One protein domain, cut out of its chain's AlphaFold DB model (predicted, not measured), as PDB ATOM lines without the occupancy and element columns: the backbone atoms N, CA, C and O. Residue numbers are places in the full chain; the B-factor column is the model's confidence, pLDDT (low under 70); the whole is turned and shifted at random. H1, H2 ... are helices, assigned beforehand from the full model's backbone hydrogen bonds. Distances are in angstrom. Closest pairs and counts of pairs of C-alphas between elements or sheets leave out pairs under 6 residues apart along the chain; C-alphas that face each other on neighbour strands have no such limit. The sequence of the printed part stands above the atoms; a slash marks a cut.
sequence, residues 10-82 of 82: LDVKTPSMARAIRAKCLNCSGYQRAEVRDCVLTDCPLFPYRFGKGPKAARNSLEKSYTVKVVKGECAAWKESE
ATOM      1  N   LEU A  10      34.094 109.637 127.768       84.44
ATOM      2  CA  LEU A  10      33.336 109.553 126.528       84.44
ATOM      3  C   LEU A  10      32.640 108.188 126.486       84.44
ATOM      4  O   LEU A  10      33.319 107.161 126.526       84.44
ATOM      5  N   ASP A  11      31.312 108.175 126.393       89.12
ATOM      6  CA  ASP A  11      30.560 106.938 126.188       89.12
ATOM      7  C   ASP A  11      30.723 106.477 124.732       89.12
ATOM      8  O   ASP A  11      30.174 107.055 123.792       89.12
ATOM      9  N   VAL A  12      31.570 105.468 124.528       87.19
ATOM     10  CA  VAL A  12      31.866 104.907 123.209       87.19
ATOM     11  C   VAL A  12      31.228 103.529 123.123       87.19
ATOM     12  O   VAL A  12      31.636 102.618 123.833       87.19
ATOM     13  N   LYS A  13      30.307 103.337 122.169       88.62
ATOM     14  CA  LYS A  13      29.586 102.063 121.950       88.62
ATOM     15  C   LYS A  13      30.499 100.833 121.824       88.62
ATOM     16  O   LYS A  13      30.113  99.731 122.193       88.62
ATOM     17  N   THR A  14      31.686 101.003 121.242       86.62
ATOM     18  CA  THR A  14      32.679  99.932 121.045       86.62
ATOM     19  C   THR A  14      34.091 100.461 121.323       86.62
ATOM     20  O   THR A  14      34.794 100.890 120.398       86.62
ATOM     21  N   PRO A  15      34.527 100.487 122.595       82.81
ATOM     22  CA  PRO A  15      35.881 100.900 122.928       82.81
ATOM     23  C   PRO A  15      36.861  99.823 122.454       82.81
ATOM     24  O   PRO A  15      36.634  98.626 122.625       82.81
ATOM     25  N   SER A  16      37.969 100.232 121.840       88.62
ATOM     26  CA  SER A  16      39.044  99.301 121.499       88.62
ATOM     27  C   SER A  16      40.407  99.933 121.716       88.62
ATOM     28  O   SER A  16      40.632 101.106 121.400       88.62
ATOM     29  N   MET A  17      41.342  99.130 122.227       87.44
ATOM     30  CA  MET A  17      42.713  99.575 122.490       87.44
ATOM     31  C   MET A  17      43.382 100.101 121.219       87.44
ATOM     32  O   MET A  17      44.034 101.138 121.240       87.44
ATOM     33  N   ALA A  18      43.139  99.449 120.080       89.00
ATOM     34  CA  ALA A  18      43.628  99.892 118.779       89.00
ATOM     35  C   ALA A  18      43.151 101.311 118.414       89.00
ATOM     36  O   ALA A  18      43.942 102.122 117.927       89.00
ATOM     37  N   ARG A  19      41.873 101.632 118.664       89.44
ATOM     38  CA  ARG A  19      41.322 102.969 118.392       89.44
ATOM     39  C   ARG A  19      41.894 104.013 119.345       89.44
ATOM     40  O   ARG A  19      42.242 105.097 118.886       89.44
ATOM     41  N   ALA A  20      42.043 103.674 120.625       91.00
ATOM     42  CA  ALA A  20      42.640 104.562 121.619       91.00
ATOM     43  C   ALA A  20      44.105 104.892 121.285       91.00
ATOM     44  O   ALA A  20      44.485 106.062 121.243       91.00
ATOM     45  N   ILE A  21      44.908 103.877 120.951       92.75
ATOM     46  CA  ILE A  21      46.313 104.054 120.558       92.75
ATOM     47  C   ILE A  21      46.408 104.906 119.292       92.75
ATOM     48  O   ILE A  21      47.184 105.856 119.246       92.75
ATOM     49  N   ARG A  22      45.581 104.629 118.279       91.31
ATOM     50  CA  ARG A  22      45.578 105.419 117.043       91.31
ATOM     51  C   ARG A  22      45.187 106.878 117.285       91.31
ATOM     52  O   ARG A  22      45.803 107.761 116.695       91.31
ATOM     53  N   ALA A  23      44.204 107.136 118.146       91.75
ATOM     54  CA  ALA A  23      43.832 108.494 118.539       91.75
ATOM     55  C   ALA A  23      44.989 109.212 119.250       91.75
ATOM     56  O   ALA A  23      45.257 110.374 118.951       91.75
ATOM     57  N   LYS A  24      45.733 108.509 120.116       93.31
ATOM     58  CA  LYS A  24      46.939 109.049 120.756       93.31
ATOM     59  C   LYS A  24      48.044 109.359 119.744       93.31
ATOM     60  O   LYS A  24      48.636 110.428 119.825       93.31
ATOM     61  N   CYS A  25      48.294 108.472 118.778       94.25
ATOM     62  CA  CYS A  25      49.272 108.720 117.717       94.25
ATOM     63  C   CYS A  25      48.893 109.941 116.868       94.25
ATOM     64  O   CYS A  25      49.751 110.772 116.607       94.25
ATOM     65  N   LEU A  26      47.614 110.076 116.495       93.75
ATOM     66  CA  LEU A  26      47.121 111.253 115.774       93.75
ATOM     67  C   LEU A  26      47.285 112.532 116.596       93.75
ATOM     68  O   LEU A  26      47.695 113.549 116.060       93.75
ATOM     69  N   ASN A  27      46.995 112.490 117.894       94.88
ATOM     70  CA  ASN A  27      47.188 113.643 118.767       94.88
ATOM     71  C   ASN A  27      48.675 114.035 118.887       94.88
ATOM     72  O   ASN A  27      48.992 115.217 118.847       94.88
ATOM     73  N   CYS A  28      49.576 113.052 118.963       94.31
ATOM     74  CA  CYS A  28      51.024 113.273 119.009       94.31
ATOM     75  C   CYS A  28      51.576 113.914 117.725       94.31
ATOM     76  O   CYS A  28      52.527 114.681 117.792       94.31
ATOM     77  N   SER A  29      50.986 113.606 116.569       92.50
ATOM     78  CA  SER A  29      51.427 114.079 115.252       92.50
ATOM     79  C   SER A  29      50.663 115.316 114.756       92.50
ATOM     80  O   SER A  29      50.460 115.494 113.557       92.50
ATOM     81  N   GLY A  30      50.070 116.100 115.664       93.75
ATOM     82  CA  GLY A  30      49.269 117.274 115.290       93.75
ATOM     83  C   GLY A  30      48.108 116.962 114.334       93.75
ATOM     84  O   GLY A  30      47.778 117.762 113.468       93.75
ATOM     85  N   TYR A  31      47.498 115.780 114.458       93.06
ATOM     86  CA  TYR A  31      46.435 115.245 113.595       93.06
ATOM     87  C   TYR A  31      46.842 114.986 112.134       93.06
ATOM     88  O   TYR A  31      45.992 114.642 111.303       93.06
ATOM     89  N   GLN A  32      48.137 115.035 111.820       93.19
ATOM     90  CA  GLN A  32      48.653 114.709 110.496       93.19
ATOM     91  C   GLN A  32      48.809 113.198 110.309       93.19
ATOM     92  O   GLN A  32      49.633 112.534 110.935       93.19
ATOM     93  N   ARG A  33      48.014 112.621 109.403       91.19
ATOM     94  CA  ARG A  33      48.015 111.167 109.148       91.19
ATOM     95  C   ARG A  33      49.318 110.669 108.519       91.19
ATOM     96  O   ARG A  33      49.674 109.514 108.745       91.19
ATOM     97  N   ALA A  34      49.979 111.515 107.728       91.88
ATOM     98  CA  ALA A  34      51.261 111.207 107.101       91.88
ATOM     99  C   ALA A  34      52.349 111.009 108.165       91.88
ATOM    100  O   ALA A  34      52.998 109.973 108.190       91.88
ATOM    101  N   GLU A  35      52.423 111.907 109.145       92.56
ATOM    102  CA  GLU A  35      53.392 111.830 110.243       92.56
ATOM    103  C   GLU A  35      53.205 110.599 111.146       92.56
ATOM    104  O   GLU A  35      54.172 110.072 111.687       92.56
ATOM    105  N   VAL A  36      51.984 110.065 111.281       91.38
ATOM    106  CA  VAL A  36      51.774 108.775 111.976       91.38
ATOM    107  C   VAL A  36      52.383 107.609 111.190       91.38
ATOM    108  O   VAL A  36      52.842 106.621 111.776       91.38
ATOM    109  N   ARG A  37      52.347 107.682 109.855       90.12
ATOM    110  CA  ARG A  37      52.912 106.654 108.976       90.12
ATOM    111  C   ARG A  37      54.436 106.725 108.974       90.12
ATOM    112  O   ARG A  37      55.067 105.694 109.213       90.12
ATOM    113  N   ASP A  38      54.957 107.934 108.814       91.12
ATOM    114  CA  ASP A  38      56.382 108.256 108.690       91.12
ATOM    115  C   ASP A  38      56.984 108.685 110.038       91.12
ATOM    116  O   ASP A  38      57.907 109.490 110.123       91.12
ATOM    117  N   CYS A  39      56.430 108.142 111.125       91.81
ATOM    118  CA  CYS A  39      56.858 108.450 112.477       91.81
ATOM    119  C   CYS A  39      58.303 107.986 112.691       91.81
ATOM    120  O   CYS A  39      58.602 106.798 112.567       91.81
ATOM    121  N   VAL A  40      59.171 108.922 113.071       90.75
ATOM    122  CA  VAL A  40      60.598 108.670 113.325       90.75
ATOM    123  C   VAL A  40      60.879 108.100 114.721       90.75
ATOM    124  O   VAL A  40      61.967 107.596 114.974       90.75
ATOM    125  N   LEU A  41      59.901 108.142 115.633       90.88
ATOM    126  CA  LEU A  41      60.030 107.673 117.018       90.88
ATOM    127  C   LEU A  41      59.879 106.143 117.104       90.88
ATOM    128  O   LEU A  41      58.876 105.629 117.612       90.88
ATOM    129  N   THR A  42      60.865 105.405 116.594       88.31
ATOM    130  CA  THR A  42      60.854 103.928 116.555       88.31
ATOM    131  C   THR A  42      60.910 103.276 117.934       88.31
ATOM    132  O   THR A  42      60.397 102.171 118.098       88.31
ATOM    133  N   ASP A  43      61.458 103.978 118.926       87.12
ATOM    134  CA  ASP A  43      61.580 103.499 120.310       87.12
ATOM    135  C   ASP A  43      60.299 103.715 121.133       87.12
ATOM    136  O   ASP A  43      60.212 103.341 122.303       87.12
ATOM    137  N   CYS A  44      59.261 104.307 120.531       89.19
ATOM    138  CA  CYS A  44      57.984 104.503 121.201       89.19
ATOM    139  C   CYS A  44      57.316 103.144 121.504       89.19
ATOM    140  O   CYS A  44      57.109 102.342 120.587       89.19
ATOM    141  N   PRO A  45      56.837 102.895 122.741       88.00
ATOM    142  CA  PRO A  45      56.157 101.641 123.095       88.00
ATOM    143  C   PRO A  45      54.868 101.411 122.289       88.00
ATOM    144  O   PRO A  45      54.415 100.279 122.121       88.00
ATOM    145  N   LEU A  46      54.265 102.488 121.770       90.88
ATOM    146  CA  LEU A  46      53.066 102.434 120.936       90.88
ATOM    147  C   LEU A  46      53.383 102.229 119.448       90.88
ATOM    148  O   LEU A  46      52.464 101.939 118.675       90.88
ATOM    149  N   PHE A  47      54.651 102.337 119.031       91.31
ATOM    150  CA  PHE A  47      55.062 102.226 117.630       91.31
ATOM    151  C   PHE A  47      54.552 100.942 116.957       91.31
ATOM    152  O   PHE A  47      53.969 101.054 115.873       91.31
ATOM    153  N   PRO A  48      54.642  99.743 117.567       91.12
ATOM    154  CA  PRO A  48      54.129  98.515 116.952       91.12
ATOM    155  C   PRO A  48      52.608  98.511 116.764       91.12
ATOM    156  O   PRO A  48      52.086  97.895 115.833       91.12
ATOM    157  N   TYR A  49      51.890  99.237 117.618       91.69
ATOM    158  CA  TYR A  49      50.432  99.210 117.707       91.69
ATOM    159  C   TYR A  49      49.750 100.379 116.979       91.69
ATOM    160  O   TYR A  49      48.523 100.398 116.871       91.69
ATOM    161  N   ARG A  50      50.515 101.328 116.414       90.81
ATOM    162  CA  ARG A  50      49.999 102.556 115.765       90.81
ATOM    163  C   ARG A  50      49.031 102.318 114.594       90.81
ATOM    164  O   ARG A  50      48.211 103.176 114.257       90.81
ATOM    165  N   PHE A  51      49.091 101.131 113.992       89.69
ATOM    166  CA  PHE A  51      48.190 100.692 112.919       89.69
ATOM    167  C   PHE A  51      47.067  99.760 113.394       89.69
ATOM    168  O   PHE A  51      46.434  99.100 112.576       89.69
ATOM    169  N   GLY A  52      46.819  99.681 114.704       87.81
ATOM    170  CA  GLY A  52      45.749  98.860 115.272       87.81
ATOM    171  C   GLY A  52      45.980  97.352 115.148       87.81
ATOM    172  O   GLY A  52      45.032  96.576 115.228       87.81
ATOM    173  N   LYS A  53      47.230  96.931 114.936       87.12
ATOM    174  CA  LYS A  53      47.613  95.519 114.867       87.12
ATOM    175  C   LYS A  53      47.852  94.981 116.274       87.12
ATOM    176  O   LYS A  53      48.460  95.658 117.095       87.12
ATOM    177  N   GLY A  54      47.410  93.753 116.540       86.69
ATOM    178  CA  GLY A  54      47.784  93.036 117.763       86.69
ATOM    179  C   GLY A  54      49.280  92.680 117.784       86.69
ATOM    180  O   GLY A  54      49.921  92.724 116.736       86.69
ATOM    181  N   PRO A  55      49.849  92.267 118.929       86.12
ATOM    182  CA  PRO A  55      51.297  92.087 119.109       86.12
ATOM    183  C   PRO A  55      51.941  91.130 118.097       86.12
ATOM    184  O   PRO A  55      52.965  91.460 117.502       86.12
ATOM    185  N   LYS A  56      51.306  89.983 117.818       87.81
ATOM    186  CA  LYS A  56      51.783  89.030 116.797       87.81
ATOM    187  C   LYS A  56      51.784  89.646 115.391       87.81
ATOM    188  O   LYS A  56      52.762  89.552 114.660       87.81
ATOM    189  N   ALA A  57      50.693  90.321 115.024       88.62
ATOM    190  CA  ALA A  57      50.534  90.932 113.704       88.62
ATOM    191  C   ALA A  57      51.423  92.174 113.516       88.62
ATOM    192  O   ALA A  57      51.890  92.442 112.409       88.62
ATOM    193  N   ALA A  58      51.656  92.929 114.591       89.12
ATOM    194  CA  ALA A  58      52.570  94.059 114.631       89.12
ATOM    195  C   ALA A  58      54.005  93.594 114.381       89.12
ATOM    196  O   ALA A  58      54.655  94.115 113.477       89.12
ATOM    197  N   ARG A  59      54.449  92.552 115.096       88.81
ATOM    198  CA  ARG A  59      55.767  91.939 114.915       88.81
ATOM    199  C   ARG A  59      56.002  91.507 113.466       88.81
ATOM    200  O   ARG A  59      56.897  92.043 112.824       88.81
ATOM    201  N   ASN A  60      55.120  90.666 112.921       89.38
ATOM    202  CA  ASN A  60      55.235  90.174 111.543       89.38
ATOM    203  C   ASN A  60      55.221  91.301 110.498       89.38
ATOM    204  O   ASN A  60      55.736  91.147 109.396       89.38
ATOM    205  N   SER A  61      54.553  92.421 110.794       89.00
ATOM    206  CA  SER A  61      54.512  93.572 109.893       89.00
ATOM    207  C   SER A  61      55.779  94.411 109.968       89.00
ATOM    208  O   SER A  61      56.187  94.944 108.942       89.00
ATOM    209  N   LEU A  62      56.342  94.582 111.164       88.81
ATOM    210  CA  LEU A  62      57.537  95.388 111.385       88.81
ATOM    211  C   LEU A  62      58.801  94.657 110.940       88.81
ATOM    212  O   LEU A  62      59.664  95.293 110.354       88.81
ATOM    213  N   GLU A  63      58.876  93.338 111.127       89.88
ATOM    214  CA  GLU A  63      60.013  92.513 110.683       89.88
ATOM    215  C   GLU A  63      60.249  92.578 109.164       89.88
ATOM    216  O   GLU A  63      61.348  92.296 108.703       89.88
ATOM    217  N   LYS A  64      59.248  92.996 108.375       89.19
ATOM    218  CA  LYS A  64      59.389  93.177 106.920       89.19
ATOM    219  C   LYS A  64      60.233  94.386 106.528       89.19
ATOM    220  O   LYS A  64      60.759  94.408 105.422       89.19
ATOM    221  N   SER A  65      60.289  95.412 107.373       85.94
ATOM    222  CA  SER A  65      60.899  96.703 107.027       85.94
ATOM    223  C   SER A  65      61.874  97.231 108.077       85.94
ATOM    224  O   SER A  65      62.639  98.136 107.775       85.94
ATOM    225  N   TYR A  66      61.854  96.695 109.299       89.19
ATOM    226  CA  TYR A  66      62.677  97.140 110.420       89.19
ATOM    227  C   TYR A  66      63.401  95.957 111.065       89.19
ATOM    228  O   TYR A  66      62.859  94.856 111.167       89.19
ATOM    229  N   THR A  67      64.601  96.206 111.589       88.88
ATOM    230  CA  THR A  67      65.285  95.258 112.475       88.88
ATOM    231  C   THR A  67      64.585  95.247 113.834       88.88
ATOM    232  O   THR A  67      64.782  96.139 114.658       88.88
ATOM    233  N   VAL A  68      63.741  94.245 114.078       86.62
ATOM    234  CA  VAL A  68      62.964  94.142 115.320       86.62
ATOM    235  C   VAL A  68      63.773  93.417 116.395       86.62
ATOM    236  O   VAL A  68      64.008  92.214 116.307       86.62
ATOM    237  N   LYS A  69      64.157  94.137 117.453       83.62
ATOM    238  CA  LYS A  69      64.716  93.551 118.681       83.62
ATOM    239  C   LYS A  69      63.609  93.454 119.724       83.62
ATOM    240  O   LYS A  69      63.100  94.469 120.187       83.62
ATOM    241  N   VAL A  70      63.217  92.237 120.089       81.44
ATOM    242  CA  VAL A  70      62.216  92.038 121.146       81.44
ATOM    243  C   VAL A  70      62.924  91.919 122.482       81.44
ATOM    244  O   VAL A  70      63.471  90.871 122.815       81.44
ATOM    245  N   VAL A  71      62.906  93.012 123.240       77.12
ATOM    246  CA  VAL A  71      63.305  93.015 124.646       77.12
ATOM    247  C   VAL A  71      62.154  92.464 125.489       77.12
ATOM    248  O   VAL A  71      61.002  92.872 125.334       77.12
ATOM    249  N   LYS A  72      62.439  91.500 126.368       68.94
ATOM    250  CA  LYS A  72      61.493  91.100 127.416       68.94
ATOM    251  C   LYS A  72      61.500  92.201 128.475       68.94
ATOM    252  O   LYS A  72      62.441  92.279 129.253       68.94
ATOM    253  N   GLY A  73      60.485  93.056 128.459       62.06
ATOM    254  CA  GLY A  73      60.223  94.023 129.522       62.06
ATOM    255  C   GLY A  73      58.950  93.646 130.270       62.06
ATOM    256  O   GLY A  73      57.933  93.336 129.647       62.06
ATOM    257  N   GLU A  74      59.003  93.662 131.597       56.16
ATOM    258  CA  GLU A  74      57.805  93.718 132.433       56.16
ATOM    259  C   GLU A  74      57.198  95.128 132.312       56.16
ATOM    260  O   GLU A  74      57.913  96.099 132.069       56.16
ATOM    261  N   CYS A  75      55.877  95.268 132.457       47.22
ATOM    262  CA  CYS A  75      55.140  96.530 132.246       47.22
ATOM    263  C   CYS A  75      55.554  97.679 133.204       47.22
ATOM    264  O   CYS A  75      55.005  98.775 133.135       47.22
ATOM    265  N   ALA A  76      56.506  97.430 134.103       45.06
ATOM    266  CA  ALA A  76      56.961  98.332 135.144       45.06
ATOM    267  C   ALA A  76      58.495  98.344 135.211       45.06
ATOM    268  O   ALA A  76      59.082  97.627 136.006       45.06
ATOM    269  N   ALA A  77      59.134  99.141 134.356       40.72
ATOM    270  CA  ALA A  77      60.427  99.774 134.633       40.72
ATOM    271  C   ALA A  77      60.803 100.670 133.446       40.72
ATOM    272  O   ALA A  77      61.691 100.351 132.655       40.72
ATOM    273  N   TRP A  78      60.149 101.827 133.328       43.06
ATOM    274  CA  TRP A  78      60.889 102.978 132.820       43.06
ATOM    275  C   TRP A  78      61.927 103.258 133.900       43.06
ATOM    276  O   TRP A  78      61.593 103.833 134.931       43.06
ATOM    277  N   LYS A  79      63.144 102.721 133.740       41.06
ATOM    278  CA  LYS A  79      64.274 103.204 134.526       41.06
ATOM    279  C   LYS A  79      64.409 104.675 134.165       41.06
ATOM    280  O   LYS A  79      64.882 105.004 133.080       41.06
ATOM    281  N   GLU A  80      63.917 105.519 135.058       44.12
ATOM    282  CA  GLU A  80      64.444 106.856 135.257       44.12
ATOM    283  C   GLU A  80      65.966 106.672 135.317       44.12
ATOM    284  O   GLU A  80      66.482 105.999 136.210       44.12
ATOM    285  N   SER A  81      66.645 107.053 134.236       43.59
ATOM    286  CA  SER A  81      68.102 107.139 134.254       43.59
ATOM    287  C   SER A  81      68.395 108.446 134.969       43.59
ATOM    288  O   SER A  81      67.824 109.471 134.599       43.59
ATOM    289  N   GLU A  82      69.185 108.315 136.029       39.75
ATOM    290  CA  GLU A  82      69.671 109.350 136.948       39.75
ATOM    291  C   GLU A  82      70.100 110.665 136.279       39.75
ATOM    292  O   GLU A  82      70.687 110.619 135.171       39.75
TER     293      GLU A  82
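AT A GLANCE: This is residues 10 to 82 of the 82 residues of an uncharacterized protein of Acidaminococcus fermentans (UniProt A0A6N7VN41). With little regular structure, this is a small body in which H1, the longest helix, and short H2 after it lie on one side of a looping middle, residues 38 to 54, and H3 on another; residues 10 to 15 and 71 to 82 stick out. Of 73 printed residues, 25 are in three named helices, in order H1, H2, H3, class all helix, with no named strand. It is only just loose, close to compact: radius of gyration of the C-alphas 13.8 A, spans 37 by 30 by 25 A.

IN THESE COORDINATES: Find C-alpha 17 at (42.713, 99.575, 122.490); H1, residues 17 to 28, runs 16.4 A from there. H2 is residues 33 to 37, 6.7 A; H3, residues 55 to 62, 10.5 A, ends at (57.537, 95.388, 111.385).

HOW THE PARTS SIT: H1, with residues 25 to 26 alone, only just touches H2, with 3 pairs of C-alphas within 8 A; the closest, Cys 25 and Val 36, are 6.3 A apart. H3 is apart from both. In H1, H2 and H3 every O i to N i+4 pair is within hydrogen-bond range.

THE WHOLE: The farthest C-alphas, Lys 13 and Glu 82, are 43.4 A apart. The printed part has no cut; the H2 to H3 link, 17 residues, is long. Residues 72 to 82 have pLDDT under 70.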